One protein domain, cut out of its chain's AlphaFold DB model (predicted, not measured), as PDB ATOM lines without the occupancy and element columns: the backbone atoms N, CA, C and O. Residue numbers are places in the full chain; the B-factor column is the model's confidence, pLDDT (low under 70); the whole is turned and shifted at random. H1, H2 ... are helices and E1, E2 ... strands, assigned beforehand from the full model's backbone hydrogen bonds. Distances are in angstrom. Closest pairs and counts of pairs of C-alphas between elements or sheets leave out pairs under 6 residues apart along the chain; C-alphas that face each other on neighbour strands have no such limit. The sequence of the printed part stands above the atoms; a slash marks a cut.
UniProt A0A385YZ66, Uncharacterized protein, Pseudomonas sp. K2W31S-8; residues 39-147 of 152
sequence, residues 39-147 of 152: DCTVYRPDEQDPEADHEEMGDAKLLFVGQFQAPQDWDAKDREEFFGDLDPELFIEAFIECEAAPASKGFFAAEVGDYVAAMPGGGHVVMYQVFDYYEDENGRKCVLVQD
ATOM      1  N   ASP A  39      97.662 128.434  82.097       95.62
ATOM      2  CA  ASP A  39      97.563 128.595  83.540       95.62
ATOM      3  C   ASP A  39      97.581 127.214  84.197       95.62
ATOM      4  O   ASP A  39      96.913 126.280  83.730       95.62
ATOM      5  N   CYS A  40      98.348 127.095  85.272       96.81
ATOM      6  CA  CYS A  40      98.350 125.920  86.123       96.81
ATOM      7  C   CYS A  40      98.561 126.300  87.587       96.81
ATOM      8  O   CYS A  40      99.160 127.335  87.886       96.81
ATOM      9  N   THR A  41      98.145 125.415  88.483       97.44
ATOM     10  CA  THR A  41      98.434 125.507  89.917       97.44
ATOM     11  C   THR A  41      99.316 124.332  90.318       97.44
ATOM     12  O   THR A  41      99.088 123.205  89.868       97.44
ATOM     13  N   VAL A  42     100.343 124.603  91.125       97.81
ATOM     14  CA  VAL A  42     101.286 123.586  91.603       97.81
ATOM     15  C   VAL A  42     100.973 123.217  93.047       97.81
ATOM     16  O   VAL A  42     100.750 124.096  93.880       97.81
ATOM     17  N   TYR A  43     100.984 121.918  93.329       97.25
ATOM     18  CA  TYR A  43     100.722 121.331  94.634       97.25
ATOM     19  C   TYR A  43     101.885 120.438  95.050       97.25
ATOM     20  O   TYR A  43     102.373 119.652  94.240       97.25
ATOM     21  N   ARG A  44     102.297 120.518  96.311       96.75
ATOM     22  CA  ARG A  44     103.372 119.704  96.873       96.75
ATOM     23  C   ARG A  44     102.798 118.695  97.870       96.75
ATOM     24  O   ARG A  44     102.157 119.121  98.832       96.75
ATOM     25  N   PRO A  45     102.977 117.381  97.659       94.44
ATOM     26  CA  PRO A  45     102.561 116.386  98.643       94.44
ATOM     27  C   PRO A  45     103.447 116.447  99.895       94.44
ATOM     28  O   PRO A  45     104.619 116.827  99.819       94.44
ATOM     29  N   ASP A  46     102.908 116.036 101.044       92.12
ATOM     30  CA  ASP A  46     103.722 115.793 102.236       92.12
ATOM     31  C   ASP A  46     104.369 114.404 102.126       92.12
ATOM     32  O   ASP A  46     103.703 113.370 102.173       92.12
ATOM     33  N   GLU A  47     105.692 114.363 101.971       86.75
ATOM     34  CA  GLU A  47     106.432 113.102 101.843       86.75
ATOM     35  C   GLU A  47     106.389 112.233 103.113       86.75
ATOM     36  O   GLU A  47     106.676 111.035 103.063       86.75
ATOM     37  N   GLN A  48     106.086 112.828 104.270       90.44
ATOM     38  CA  GLN A  48     106.042 112.144 105.561       90.44
ATOM     39  C   GLN A  48     104.633 111.666 105.915       90.44
ATOM     40  O   GLN A  48     104.503 110.762 106.747       90.44
ATOM     41  N   ASP A  49     103.607 112.240 105.288       91.06
ATOM     42  CA  ASP A  49     102.206 111.899 105.511       91.06
ATOM     43  C   ASP A  49     101.415 111.860 104.189       91.06
ATOM     44  O   ASP A  49     100.845 112.867 103.772       91.06
ATOM     45  N   PRO A  50     101.322 110.683 103.539       83.81
ATOM     46  CA  PRO A  50     100.551 110.510 102.306       83.81
ATOM     47  C   PRO A  50      99.049 110.790 102.445       83.81
ATOM     48  O   PRO A  50      98.362 110.915 101.437       83.81
ATOM     49  N   GLU A  51      98.528 110.846 103.675       87.19
ATOM     50  CA  GLU A  51      97.119 111.141 103.950       87.19
ATOM     51  C   GLU A  51      96.883 112.639 104.211       87.19
ATOM     52  O   GLU A  51      95.739 113.055 104.415       87.19
ATOM     53  N   ALA A  52      97.945 113.453 104.252       89.62
ATOM     54  CA  ALA A  52      97.831 114.895 104.400       89.62
ATOM     55  C   ALA A  52      97.397 115.561 103.087       89.62
ATOM     56  O   ALA A  52      97.750 115.134 101.987       89.62
ATOM     57  N   ASP A  53      96.660 116.664 103.216       88.50
ATOM     58  CA  ASP A  53      96.309 117.500 102.070       88.50
ATOM     59  C   ASP A  53      97.584 118.061 101.418       88.50
ATOM     60  O   ASP A  53      98.470 118.576 102.106       88.50
ATOM     61  N   HIS A  54      97.658 118.015 100.084       91.56
ATOM     62  CA  HIS A  54      98.770 118.616  99.348       91.56
ATOM     63  C   HIS A  54      98.822 120.139  99.575       91.56
ATOM     64  O   HIS A  54      97.802 120.831  99.493       91.56
ATOM     65  N   GLU A  55     100.018 120.684  99.807       95.44
ATOM     66  CA  GLU A  55     100.238 122.124  99.949       95.44
ATOM     67  C   GLU A  55     100.113 122.815  98.585       95.44
ATOM     68  O   GLU A  55     100.819 122.479  97.639       95.44
ATOM     69  N   GLU A  56      99.237 123.812  98.470       96.62
ATOM     70  CA  GLU A  56      99.166 124.657  97.275       96.62
ATOM     71  C   GLU A  56     100.351 125.635  97.249       96.62
ATOM     72  O   GLU A  56     100.409 126.590  98.028       96.62
ATOM     73  N   MET A  57     101.282 125.422  96.319       97.62
ATOM     74  CA  MET A  57     102.455 126.280  96.132       97.62
ATOM     75  C   MET A  57     102.086 127.598  95.440       97.62
ATOM     76  O   MET A  57     102.657 128.649  95.745       97.62
ATOM     77  N   GLY A  58     101.115 127.543  94.523       97.50
ATOM     78  CA  GLY A  58     100.499 128.701  93.876       97.50
ATOM     79  C   GLY A  58     100.446 128.626  92.348       97.50
ATOM     80  O   GLY A  58     100.701 127.584  91.735       97.50
ATOM     81  N   ASP A  59     100.114 129.766  91.741       97.75
ATOM     82  CA  ASP A  59      99.896 129.898  90.299       97.75
ATOM     83  C   ASP A  59     101.205 129.956  89.495       97.75
ATOM     84  O   ASP A  59     102.189 130.621  89.857       97.75
ATOM     85  N   ALA A  60     101.190 129.283  88.349       97.44
ATOM     86  CA  ALA A  60     102.293 129.201  87.408       97.44
ATOM     87  C   ALA A  60     101.802 129.192  85.953       97.44
ATOM     88  O   ALA A  60     100.616 129.025  85.652       97.44
ATOM     89  N   LYS A  61     102.758 129.343  85.034       97.25
ATOM     90  CA  LYS A  61     102.573 129.084  83.607       97.25
ATOM     91  C   LYS A  61     103.235 127.776  83.207       97.25
ATOM     92  O   LYS A  61     104.412 127.565  83.499       97.25
ATOM     93  N   LEU A  62     102.493 126.968  82.457       96.31
ATOM     94  CA  LEU A  62     102.930 125.725  81.840       96.31
ATOM     95  C   LEU A  62     103.038 125.906  80.320       96.31
ATOM     96  O   LEU A  62     102.044 126.203  79.657       96.31
ATOM     97  N   LEU A  63     104.223 125.699  79.750       97.00
ATOM     98  CA  LEU A  63     104.444 125.729  78.302       97.00
ATOM     99  C   LEU A  63     104.884 124.351  77.807       97.00
ATOM    100  O   LEU A  63     106.032 123.957  78.008       97.00
ATOM    101  N   PHE A  64     103.977 123.636  77.143       96.00
ATOM    102  CA  PHE A  64     104.262 122.320  76.570       96.00
ATOM    103  C   PHE A  64     105.289 122.402  75.436       96.00
ATOM    104  O   PHE A  64     105.170 123.230  74.533       96.00
ATOM    105  N   VAL A  65     106.267 121.498  75.470       95.31
ATOM    106  CA  VAL A  65     107.294 121.326  74.432       95.31
ATOM    107  C   VAL A  65     106.930 120.159  73.513       95.31
ATOM    108  O   VAL A  65     107.079 120.259  72.296       95.31
ATOM    109  N   GLY A  66     106.407 119.070  74.080       94.88
ATOM    110  CA  GLY A  66     106.004 117.874  73.345       94.88
ATOM    111  C   GLY A  66     106.154 116.615  74.188       94.88
ATOM    112  O   GLY A  66     106.419 116.694  75.379       94.88
ATOM    113  N   GLN A  67     105.991 115.446  73.575       96.00
ATOM    114  CA  GLN A  67     106.238 114.171  74.247       96.00
ATOM    115  C   GLN A  67     107.724 114.027  74.597       96.00
ATOM    116  O   GLN A  67     108.584 114.361  73.776       96.00
ATOM    117  N   PHE A  68     108.028 113.490  75.777       95.81
ATOM    118  CA  PHE A  68     109.401 113.191  76.166       95.81
ATOM    119  C   PHE A  68     110.041 112.213  75.183       95.81
ATOM    120  O   PHE A  68     109.446 111.212  74.784       95.81
ATOM    121  N   GLN A  69     111.265 112.527  74.765       93.06
ATOM    122  CA  GLN A  69     112.063 111.670  73.901       93.06
ATOM    123  C   GLN A  69     113.275 111.209  74.695       93.06
ATOM    124  O   GLN A  69     114.176 112.005  74.964       93.06
ATOM    125  N   ALA A  70     113.300 109.920  75.041       90.88
ATOM    126  CA  ALA A  70     114.460 109.315  75.679       90.88
ATOM    127  C   ALA A  70     115.730 109.594  74.845       90.88
ATOM    128  O   ALA A  70     115.691 109.439  73.614       90.88
ATOM    129  N   PRO A  71     116.847 109.987  75.482       92.19
ATOM    130  CA  PRO A  71     118.127 110.162  74.811       92.19
ATOM    131  C   PRO A  71     118.500 108.974  73.912       92.19
ATOM    132  O   PRO A  71     118.221 107.810  74.209       92.19
ATOM    133  N   GLN A  72     119.110 109.262  72.759       92.75
ATOM    134  CA  GLN A  72     119.427 108.229  71.761       92.75
ATOM    135  C   GLN A  72     120.493 107.238  72.237       92.75
ATOM    136  O   GLN A  72     120.571 106.128  71.715       92.75
ATOM    137  N   ASP A  73     121.322 107.660  73.184       95.50
ATOM    138  CA  ASP A  73     122.388 106.888  73.810       95.50
ATOM    139  C   ASP A  73     121.907 106.012  74.972       95.50
ATOM    140  O   ASP A  73     122.663 105.135  75.383       95.50
ATOM    141  N   TRP A  74     120.662 106.180  75.442       95.44
ATOM    142  CA  TRP A  74     120.068 105.278  76.426       95.44
ATOM    143  C   TRP A  74     119.890 103.879  75.860       95.44
ATOM    144  O   TRP A  74     119.217 103.676  74.836       95.44
ATOM    145  N   ASP A  75     120.437 102.907  76.580       96.00
ATOM    146  CA  ASP A  75     120.208 101.504  76.300       96.00
ATOM    147  C   ASP A  75     118.853 101.022  76.864       96.00
ATOM    148  O   ASP A  75     118.000 101.800  77.298       96.00
ATOM    149  N   ALA A  76     118.596  99.716  76.773       94.38
ATOM    150  CA  ALA A  76     117.344  99.144  77.263       94.38
ATOM    151  C   ALA A  76     117.201  99.245  78.792       94.38
ATOM    152  O   ALA A  76     116.084  99.410  79.272       94.38
ATOM    153  N   LYS A  77     118.312  99.167  79.533       96.25
ATOM    154  CA  LYS A  77     118.343  99.246  80.993       96.25
ATOM    155  C   LYS A  77     118.093 100.678  81.450       96.25
ATOM    156  O   LYS A  77     117.282 100.872  82.343       96.25
ATOM    157  N   ASP A  78     118.712 101.663  80.801       96.12
ATOM    158  CA  ASP A  78     118.498 103.081  81.124       96.12
ATOM    159  C   ASP A  78     117.020 103.472  80.949       96.12
ATOM    160  O   ASP A  78     116.427 104.148  81.788       96.12
ATOM    161  N   ARG A  79     116.388 102.986  79.872       94.44
ATOM    162  CA  ARG A  79     114.955 103.204  79.617       94.44
ATOM    163  C   ARG A  79     114.072 102.505  80.644       94.44
ATOM    164  O   ARG A  79     113.089 103.092  81.076       94.44
ATOM    165  N   GLU A  80     114.396 101.267  81.004       95.00
ATOM    166  CA  GLU A  80     113.665 100.517  82.032       95.00
ATOM    167  C   GLU A  80     113.773 101.203  83.401       95.00
ATOM    168  O   GLU A  80     112.773 101.326  84.100       95.00
ATOM    169  N   GLU A  81     114.951 101.720  83.757       95.31
ATOM    170  CA  GLU A  81     115.170 102.456  85.007       95.31
ATOM    171  C   GLU A  81     114.406 103.784  85.042       95.31
ATOM    172  O   GLU A  81     113.875 104.144  86.091       95.31
ATOM    173  N   PHE A  82     114.315 104.492  83.913       94.88
ATOM    174  CA  PHE A  82     113.603 105.767  83.841       94.88
ATOM    175  C   PHE A  82     112.080 105.607  83.776       94.88
ATOM    176  O   PHE A  82     111.364 106.276  84.510       94.88
ATOM    177  N   PHE A  83     111.556 104.750  82.897       94.44
ATOM    178  CA  PHE A  83     110.105 104.608  82.730       94.44
ATOM    179  C   PHE A  83     109.478 103.683  83.780       94.44
ATOM    180  O   PHE A  83     108.302 103.842  84.113       94.44
ATOM    181  N   GLY A  84     110.239 102.722  84.313       93.38
ATOM    182  CA  GLY A  84     109.705 101.678  85.181       93.38
ATOM    183  C   GLY A  84     108.543 100.942  84.509       93.38
ATOM    184  O   GLY A  84     108.656 100.483  83.373       93.38
ATOM    185  N   ASP A  85     107.411 100.872  85.210       91.62
ATOM    186  CA  ASP A  85     106.175 100.251  84.719       91.62
ATOM    187  C   ASP A  85     105.236 101.235  83.986       91.62
ATOM    188  O   ASP A  85     104.150 100.845  83.546       91.62
ATOM    189  N   LEU A  86     105.612 102.514  83.873       92.44
ATOM    190  CA  LEU A  86     104.782 103.543  83.248       92.44
ATOM    191  C   LEU A  86     104.900 103.506  81.720       92.44
ATOM    192  O   LEU A  86     105.962 103.235  81.157       92.44
ATOM    193  N   ASP A  87     103.802 103.828  81.034       92.56
ATOM    194  CA  ASP A  87     103.793 103.946  79.576       92.56
ATOM    195  C   ASP A  87     104.595 105.191  79.139       92.56
ATOM    196  O   ASP A  87     104.246 106.305  79.547       92.56
ATOM    197  N   PRO A  88     105.638 105.054  78.290       93.19
ATOM    198  CA  PRO A  88     106.395 106.188  77.757       93.19
ATOM    199  C   PRO A  88     105.539 107.247  77.041       93.19
ATOM    200  O   PRO A  88     105.974 108.392  76.899       93.19
ATOM    201  N   GLU A  89     104.332 106.905  76.580       92.31
ATOM    202  CA  GLU A  89     103.393 107.868  75.987       92.31
ATOM    203  C   GLU A  89     102.790 108.860  76.992       92.31
ATOM    204  O   GLU A  89     102.321 109.922  76.584       92.31
ATOM    205  N   LEU A  90     102.875 108.579  78.296       93.12
ATOM    206  CA  LEU A  90     102.409 109.479  79.358       93.12
ATOM    207  C   LEU A  90     103.408 110.594  79.692       93.12
ATOM    208  O   LEU A  90     103.041 111.551  80.376       93.12
ATOM    209  N   PHE A  91     104.657 110.473  79.228       96.06
ATOM    210  CA  PHE A  91     105.732 111.403  79.553       96.06
ATOM    211  C   PHE A  91     105.757 112.575  78.570       96.06
ATOM    212  O   PHE A  91     105.879 112.410  77.353       96.06
ATOM    213  N   ILE A  92     105.682 113.788  79.104       96.62
ATOM    214  CA  ILE A  92     105.585 115.040  78.354       96.62
ATOM    215  C   ILE A  92     106.638 116.009  78.881       96.62
ATOM    216  O   ILE A  92     106.841 116.128  80.080       96.62
ATOM    217  N   GLU A  93     107.296 116.746  77.998       97.19
ATOM    218  CA  GLU A  93     108.168 117.850  78.378       97.19
ATOM    219  C   GLU A  93     107.409 119.174  78.377       97.19
ATOM    220  O   GLU A  93     106.689 119.508  77.426       97.19
ATOM    221  N   ALA A  94     107.620 119.969  79.421       97.44
ATOM    222  CA  ALA A  94     107.079 121.315  79.521       97.44
ATOM    223  C   ALA A  94     107.964 122.218  80.384       97.44
ATOM    224  O   ALA A  94     108.658 121.757  81.285       97.44
ATOM    225  N   PHE A  95     107.913 123.524  80.142       97.69
ATOM    226  CA  PHE A  95     108.455 124.506  81.080       97.69
ATOM    227  C   PHE A  95     107.398 124.887  82.110       97.69
ATOM    228  O   PHE A  95     106.239 125.093  81.740       97.69
ATOM    229  N   ILE A  96     107.807 125.037  83.371       96.69
ATOM    230  CA  ILE A  96     106.952 125.532  84.457       96.69
ATOM    231  C   ILE A  96     107.618 126.740  85.101       96.69
ATOM    232  O   ILE A  96     108.739 126.648  85.601       96.69
ATOM    233  N   GLU A  97     106.918 127.873  85.119       97.06
ATOM    234  CA  GLU A  97     107.399 129.097  85.761       97.06
ATOM    235  C   GLU A  97     106.345 129.688  86.694       97.06
ATOM    236  O   GLU A  97     105.244 130.035  86.268       97.06
ATOM    237  N   CYS A  98     106.713 129.847  87.968       97.31
ATOM    238  CA  CYS A  98     105.900 130.514  88.983       97.31
ATOM    239  C   CYS A  98     105.603 131.963  88.570       97.31
ATOM    240  O   CYS A  98     106.516 132.696  88.166       97.31
ATOM    241  N   GLU A  99     104.352 132.407  88.709       97.06
ATOM    242  CA  GLU A  99     103.966 133.780  88.365       97.06
ATOM    243  C   GLU A  99     104.513 134.811  89.362       97.06
ATOM    244  O   GLU A  99     104.871 135.933  88.978       97.06
ATOM    245  N   ALA A 100     104.646 134.427  90.635       97.19
ATOM    246  CA  ALA A 100     105.129 135.309  91.688       97.19
ATOM    247  C   ALA A 100     106.557 135.797  91.404       97.19
ATOM    248  O   ALA A 100     107.398 135.085  90.856       97.19
ATOM    249  N   ALA A 101     106.853 137.042  91.781       94.62
ATOM    250  CA  ALA A 101     108.174 137.615  91.547       94.62
ATOM    251  C   ALA A 101     109.260 136.838  92.316       94.62
ATOM    252  O   ALA A 101     109.024 136.476  93.475       94.62
ATOM    253  N   PRO A 102     110.461 136.644  91.735       92.81
ATOM    254  CA  PRO A 102     111.595 136.079  92.458       92.81
ATOM    255  C   PRO A 102     111.834 136.790  93.795       92.81
ATOM    256  O   PRO A 102     111.675 138.008  93.893       92.81
ATOM    257  N   ALA A 103     112.207 136.021  94.821       90.25
ATOM    258  CA  ALA A 103     112.396 136.475  96.205       90.25
ATOM    259  C   ALA A 103     111.137 137.015  96.924       90.25
ATOM    260  O   ALA A 103     111.242 137.536  98.036       90.25
ATOM    261  N   SER A 104     109.942 136.880  96.337       95.50
ATOM    262  CA  SER A 104     108.682 137.085  97.063       95.50
ATOM    263  C   SER A 104     108.302 135.846  97.883       95.50
ATOM    264  O   SER A 104     108.788 134.750  97.626       95.50
ATOM    265  N   LYS A 105     107.404 136.003  98.867       94.19
ATOM    266  CA  LYS A 105     106.954 134.888  99.723       94.19
ATOM    267  C   LYS A 105     106.261 133.764  98.935       94.19
ATOM    268  O   LYS A 105     106.334 132.623  99.356       94.19
ATOM    269  N   GLY A 106     105.578 134.098  97.840       94.88
ATOM    270  CA  GLY A 106     104.877 133.126  96.994       94.88
ATOM    271  C   GLY A 106     105.728 132.584  95.848       94.88
ATOM    272  O   GLY A 106     105.193 131.936  94.963       94.88
ATOM    273  N   PHE A 107     107.023 132.911  95.804       96.75
ATOM    274  CA  PHE A 107     107.909 132.365  94.786       96.75
ATOM    275  C   PHE A 107     108.257 130.916  95.107       96.75
ATOM    276  O   PHE A 107     108.730 130.623  96.205       96.75
ATOM    277  N   PHE A 108     108.099 130.047  94.116       96.88
ATOM    278  CA  PHE A 108     108.507 128.651  94.172       96.88
ATOM    279  C   PHE A 108     109.111 128.224  92.830       96.88
ATOM    280  O   PHE A 108     108.978 128.914  91.815       96.88
ATOM    281  N   ALA A 109     109.768 127.070  92.828       95.69
ATOM    282  CA  ALA A 109     110.130 126.349  91.617       95.69
ATOM    283  C   ALA A 109     109.546 124.939  91.719       95.69
ATOM    284  O   ALA A 109     109.573 124.356  92.800       95.69
ATOM    285  N   ALA A 110     109.014 124.419  90.614       96.50
ATOM    286  CA  ALA A 110     108.480 123.062  90.580       96.50
ATOM    287  C   ALA A 110     109.602 122.044  90.833       96.50
ATOM    288  O   ALA A 110     110.684 122.154  90.244       96.50
ATOM    289  N   GLU A 111     109.350 121.083  91.709       96.50
ATOM    290  CA  GLU A 111     110.271 120.031  92.140       96.50
ATOM    291  C   GLU A 111     109.723 118.652  91.768       96.50
ATOM    292  O   GLU A 111     108.533 118.499  91.502       96.50
ATOM    293  N   VAL A 112     110.599 117.646  91.726       96.50
ATOM    294  CA  VAL A 112     110.186 116.253  91.501       96.50
ATOM    295  C   VAL A 112     109.190 115.839  92.581       96.50
ATOM    296  O   VAL A 112     109.423 116.088  93.760       96.50
ATOM    297  N   GLY A 113     108.085 115.220  92.170       95.06
ATOM    298  CA  GLY A 113     106.975 114.836  93.040       95.06
ATOM    299  C   GLY A 113     105.852 115.872  93.140       95.06
ATOM    300  O   GLY A 113     104.746 115.494  93.524       95.06
ATOM    301  N   ASP A 114     106.079 117.131  92.741       97.12
ATOM    302  CA  ASP A 114     105.010 118.133  92.687       97.12
ATOM    303  C   ASP A 114     103.925 117.718  91.680       97.12
ATOM    304  O   ASP A 114     104.207 117.178  90.606       97.12
ATOM    305  N   TYR A 115     102.675 118.039  91.998       96.50
ATOM    306  CA  TYR A 115     101.535 117.896  91.104       96.50
ATOM    307  C   TYR A 115     101.195 119.228  90.441       96.50
ATOM    308  O   TYR A 115     101.229 120.289  91.060       96.50
ATOM    309  N   VAL A 116     100.817 119.172  89.170       96.81
ATOM    310  CA  VAL A 116     100.484 120.324  88.337       96.81
ATOM    311  C   VAL A 116      99.073 120.136  87.810       96.81
ATOM    312  O   VAL A 116      98.824 119.284  86.956       96.81
ATOM    313  N   ALA A 117      98.148 120.954  88.300       95.62
ATOM    314  CA  ALA A 117      96.798 121.030  87.770       95.62
ATOM    315  C   ALA A 117      96.774 122.045  86.628       95.62
ATOM    316  O   ALA A 117      96.938 123.242  86.859       95.62
ATOM    317  N   ALA A 118      96.566 121.585  85.397       93.25
ATOM    318  CA  ALA A 118      96.489 122.457  84.229       93.25
ATOM    319  C   ALA A 118      95.181 122.255  83.463       93.25
ATOM    320  O   ALA A 118      94.583 121.181  83.472       93.25
ATOM    321  N   MET A 119      94.751 123.287  82.740       86.88
ATOM    322  CA  MET A 119      93.644 123.196  81.784       86.88
ATOM    323  C   MET A 119      94.194 123.289  80.352       86.88
ATOM    324  O   MET A 119      94.191 124.373  79.761       86.88
ATOM    325  N   PRO A 120      94.675 122.179  79.758       74.31
ATOM    326  CA  PRO A 120      95.268 122.197  78.419       74.31
ATOM    327  C   PRO A 120      94.243 122.514  77.312       74.31
ATOM    328  O   PRO A 120      94.618 122.943  76.221       74.31
ATOM    329  N   GLY A 121      92.943 122.351  77.589       72.75
ATOM    330  CA  GLY A 121      91.830 122.668  76.693       72.75
ATOM    331  C   GLY A 121      90.595 121.814  76.996       72.75
ATOM    332  O   GLY A 121      90.650 120.880  77.783       72.75
ATOM    333  N   GLY A 122      89.444 122.127  76.393       71.94
ATOM    334  CA  GLY A 122      88.257 121.257  76.485       71.94
ATOM    335  C   GLY A 122      87.533 121.238  77.840       71.94
ATOM    336  O   GLY A 122      86.674 120.384  78.043       71.94
ATOM    337  N   GLY A 123      87.841 122.172  78.746       80.25
ATOM    338  CA  GLY A 123      87.058 122.429  79.963       80.25
ATOM    339  C   GLY A 123      87.234 121.422  81.104       80.25
ATOM    340  O   GLY A 123      86.392 121.397  81.997       80.25
ATOM    341  N   HIS A 124      88.290 120.609  81.083       82.88
ATOM    342  CA  HIS A 124      88.650 119.705  82.175       82.88
ATOM    343  C   HIS A 124      90.068 119.998  82.672       82.88
ATOM    344  O   HIS A 124      90.916 120.477  81.914       82.88
ATOM    345  N   VAL A 125      90.293 119.727  83.956       88.75
ATOM    346  CA  VAL A 125      91.619 119.764  84.573       88.75
ATOM    347  C   VAL A 125      92.323 118.452  84.257       88.75
ATOM    348  O   VAL A 125      91.723 117.383  84.367       88.75
ATOM    349  N   VAL A 126      93.582 118.549  83.850       91.62
ATOM    350  CA  VAL A 126      94.497 117.418  83.727       91.62
ATOM    351  C   VAL A 126      95.554 117.572  84.810       91.62
ATOM    352  O   VAL A 126      96.127 118.653  84.964       91.62
ATOM    353  N   MET A 127      95.771 116.494  85.556       93.62
ATOM    354  CA  MET A 127      96.805 116.411  86.577       93.62
ATOM    355  C   MET A 127      98.068 115.818  85.962       93.62
ATOM    356  O   MET A 127      98.016 114.821  85.240       93.62
ATOM    357  N   TYR A 128      99.197 116.447  86.249       95.81
ATOM    358  CA  TYR A 128     100.516 115.935  85.911       95.81
ATOM    359  C   TYR A 128     101.356 115.837  87.177       95.81
ATOM    360  O   TYR A 128     101.259 116.716  88.027       95.81
ATOM    361  N   GLN A 129     102.218 114.836  87.278       96.12
ATOM    362  CA  GLN A 129     103.281 114.802  88.278       96.12
ATOM    363  C   GLN A 129     104.599 115.230  87.633       96.12
ATOM    364  O   GLN A 129     104.913 114.809  86.519       96.12
ATOM    365  N   VAL A 130     105.389 116.050  88.322       97.38
ATOM    366  CA  VAL A 130     106.769 116.349  87.929       97.38
ATOM    367  C   VAL A 130     107.624 115.121  88.216       97.38
ATOM    368  O   VAL A 130     107.892 114.791  89.368       97.38
ATOM    369  N   PHE A 131     108.040 114.437  87.157       97.06
ATOM    370  CA  PHE A 131     108.819 113.207  87.241       97.06
ATOM    371  C   PHE A 131     110.321 113.482  87.320       97.06
ATOM    372  O   PHE A 131     111.031 112.876  88.113       97.06
ATOM    373  N   ASP A 132     110.796 114.423  86.510       96.62
ATOM    374  CA  ASP A 132     112.191 114.857  86.479       96.62
ATOM    375  C   ASP A 132     112.267 116.301  85.960       96.62
ATOM    376  O   ASP A 132     111.270 116.860  85.485       96.62
ATOM    377  N   TYR A 133     113.435 116.932  86.016       95.75
ATOM    378  CA  TYR A 133     113.674 118.202  85.348       95.75
ATOM    379  C   TYR A 133     115.125 118.366  84.900       95.75
ATOM    380  O   TYR A 133     116.072 117.882  85.507       95.75
ATOM    381  N   TYR A 134     115.293 119.163  83.853       91.50
ATOM    382  CA  TYR A 134     116.578 119.676  83.416       91.50
ATOM    383  C   TYR A 134     116.515 121.202  83.393       91.50
ATOM    384  O   TYR A 134     115.571 121.790  82.861       91.50
ATOM    385  N   GLU A 135     117.511 121.858  83.984       90.12
ATOM    386  CA  GLU A 135     117.573 123.315  84.044       90.12
ATOM    387  C   GLU A 135     118.838 123.838  83.369       90.12
ATOM    388  O   GLU A 135     119.956 123.450  83.710       90.12
ATOM    389  N   ASP A 136     118.642 124.747  82.417       88.88
ATOM    390  CA  ASP A 136     119.713 125.462  81.735       88.88
ATOM    391  C   ASP A 136     119.360 126.951  81.546       88.88
ATOM    392  O   ASP A 136     118.441 127.499  82.164       88.88
ATOM    393  N   GLU A 137     120.114 127.642  80.690       87.88
ATOM    394  CA  GLU A 137     119.898 129.058  80.380       87.88
ATOM    395  C   GLU A 137     118.526 129.356  79.738       87.88
ATOM    396  O   GLU A 137     118.099 130.511  79.749       87.88
ATOM    397  N   ASN A 138     117.832 128.344  79.208       87.12
ATOM    398  CA  ASN A 138     116.495 128.434  78.616       87.12
ATOM    399  C   ASN A 138     115.369 128.191  79.634       87.12
ATOM    400  O   ASN A 138     114.197 128.276  79.269       87.12
ATOM    401  N   GLY A 139     115.704 127.943  80.901       86.88
ATOM    402  CA  GLY A 139     114.748 127.726  81.983       86.88
ATOM    403  C   GLY A 139     114.717 126.282  82.472       86.88
ATOM    404  O   GLY A 139     115.514 125.440  82.059       86.88
ATOM    405  N   ARG A 140     113.785 126.005  83.387       90.75
ATOM    406  CA  ARG A 140     113.567 124.660  83.924       90.75
ATOM    407  C   ARG A 140     112.562 123.920  83.049       90.75
ATOM    408  O   ARG A 140     111.376 124.248  83.056       90.75
ATOM    409  N   LYS A 141     113.046 122.936  82.296       95.25
ATOM    410  CA  LYS A 141     112.213 122.014  81.527       95.25
ATOM    411  C   LYS A 141     111.934 120.788  82.387       95.25
ATOM    412  O   LYS A 141     112.849 120.037  82.710       95.25
ATOM    413  N   CYS A 142     110.681 120.598  82.761       97.62
ATOM    414  CA  CYS A 142     110.221 119.446  83.517       97.62
ATOM    415  C   CYS A 142     109.808 118.321  82.566       97.62
ATOM    416  O   CYS A 142     109.212 118.571  81.513       97.62
ATOM    417  N   VAL A 143     110.089 117.088  82.972       97.75
ATOM    418  CA  VAL A 143     109.431 115.891  82.460       97.75
ATOM    419  C   VAL A 143     108.233 115.631  83.362       97.75
ATOM    420  O   VAL A 143     108.368 115.495  84.574       97.75
ATOM    421  N   LEU A 144     107.055 115.617  82.763       97.44
ATOM    422  CA  LEU A 144     105.774 115.440  83.415       97.44
ATOM    423  C   LEU A 144     105.203 114.081  83.050       97.44
ATOM    424  O   LEU A 144     105.242 113.703  81.882       97.44
ATOM    425  N   VAL A 145     104.615 113.391  84.016       96.44
ATOM    426  CA  VAL A 145     103.795 112.206  83.766       96.44
ATOM    427  C   VAL A 145     102.344 112.610  83.933       96.44
ATOM    428  O   VAL A 145     101.963 113.135  84.979       96.44
ATOM    429  N   GLN A 146     101.537 112.417  82.891       92.69
ATOM    430  CA  GLN A 146     100.097 112.610  83.009       92.69
ATOM    431  C   GLN A 146      99.525 111.558  83.956       92.69
ATOM    432  O   GLN A 146      99.696 110.363  83.721       92.69
ATOM    433  N   ASP A 147      98.810 112.008  84.983       83.44
ATOM    434  CA  ASP A 147      98.083 111.110  85.866       83.44
ATOM    435  C   ASP A 147      96.856 110.550  85.117       83.44
ATOM    436  O   ASP A 147      95.982 111.330  84.702       83.44
TER     437      ASP A 147
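AT A GLANCE: This is residues 39 to 147 of the 152 residues of an uncharacterized protein of Pseudomonas sp. K2W31S-8 (UniProt A0A385YZ66). The domain is a small closed barrel of six antiparallel strands, with two of them, E2 and E5, bending sharply as they go round. One short helix, H1, lies off to one side in the connection from E2 to E3, while residues 99 to 114 go out at the far end of the longest axis and fold back to E4. The 109 printed residues hold, along the chain, E1, E2, H1, E3, E4, E5 and E6, and the class is mostly strand. The whole is compact, with a radius of gyration of the C-alphas of 14.6 A, and it spans 43 by 36 by 31 A.

HOW THE PARTS SIT: E1, residues 39 to 44, and E2, residues 55 to 67, form a hairpin, with N 42 and O 58 at 3.1 A, within hydrogen-bond range. E2 bends by 82 degrees at residue 59; E1 lies beside its residues 55 to 61, and E3, residues 91 to 98, beside residues 60 to 66 on the other side. N 63 and O 95 are 2.9 A apart. Between E2 and E3 comes H1, residues 76 to 83, which is only just on the barrel, with 5 pairs of C-alphas within 10 A; every O i to N i+4 pair in it is within hydrogen-bond range. E4, residues 115 to 118, E5, residues 126 to 136, and E6, residues 139 to 146, are a meander, each strand the antiparallel neighbour of the one before. N 128 and O 116 are 2.9 A apart, and N 134 and O 141 are 2.8 A apart. E5 bends by 68 degrees at residue 131. E3 to E6 make a Greek key, a meander of three with E3 as the antiparallel neighbour of E6, where N 94 and O 142 are 3.0 A apart. E4 and E1 close the ring, with N 117 and O 41 at 2.9 A. E2 and E5 are apart.

IN THESE COORDINATES: E1 begins at C-alpha 39, (97.563, 128.595, 83.540), and is 17.0 A long. E2 is 27.6 A long, H1 10.6 A, E3 21.3 A and E4 9.7 A. H1 begins at C-alpha 76, (117.344, 99.144, 77.263). E5 is 26.5 A long, and E6, 21.1 A, ends at C-alpha 146, (100.097, 112.610, 83.009).

THE WHOLE: The C-alphas of Ala 76 and Ser 104 are the two farthest apart, 43.7 A. The printed part has no cut. The link from E3 to E4, 16 residues, is long, and the link from E5 to E6 is tight. The mean pLDDT of the printed part is 93.4, and no printed residue is under 70.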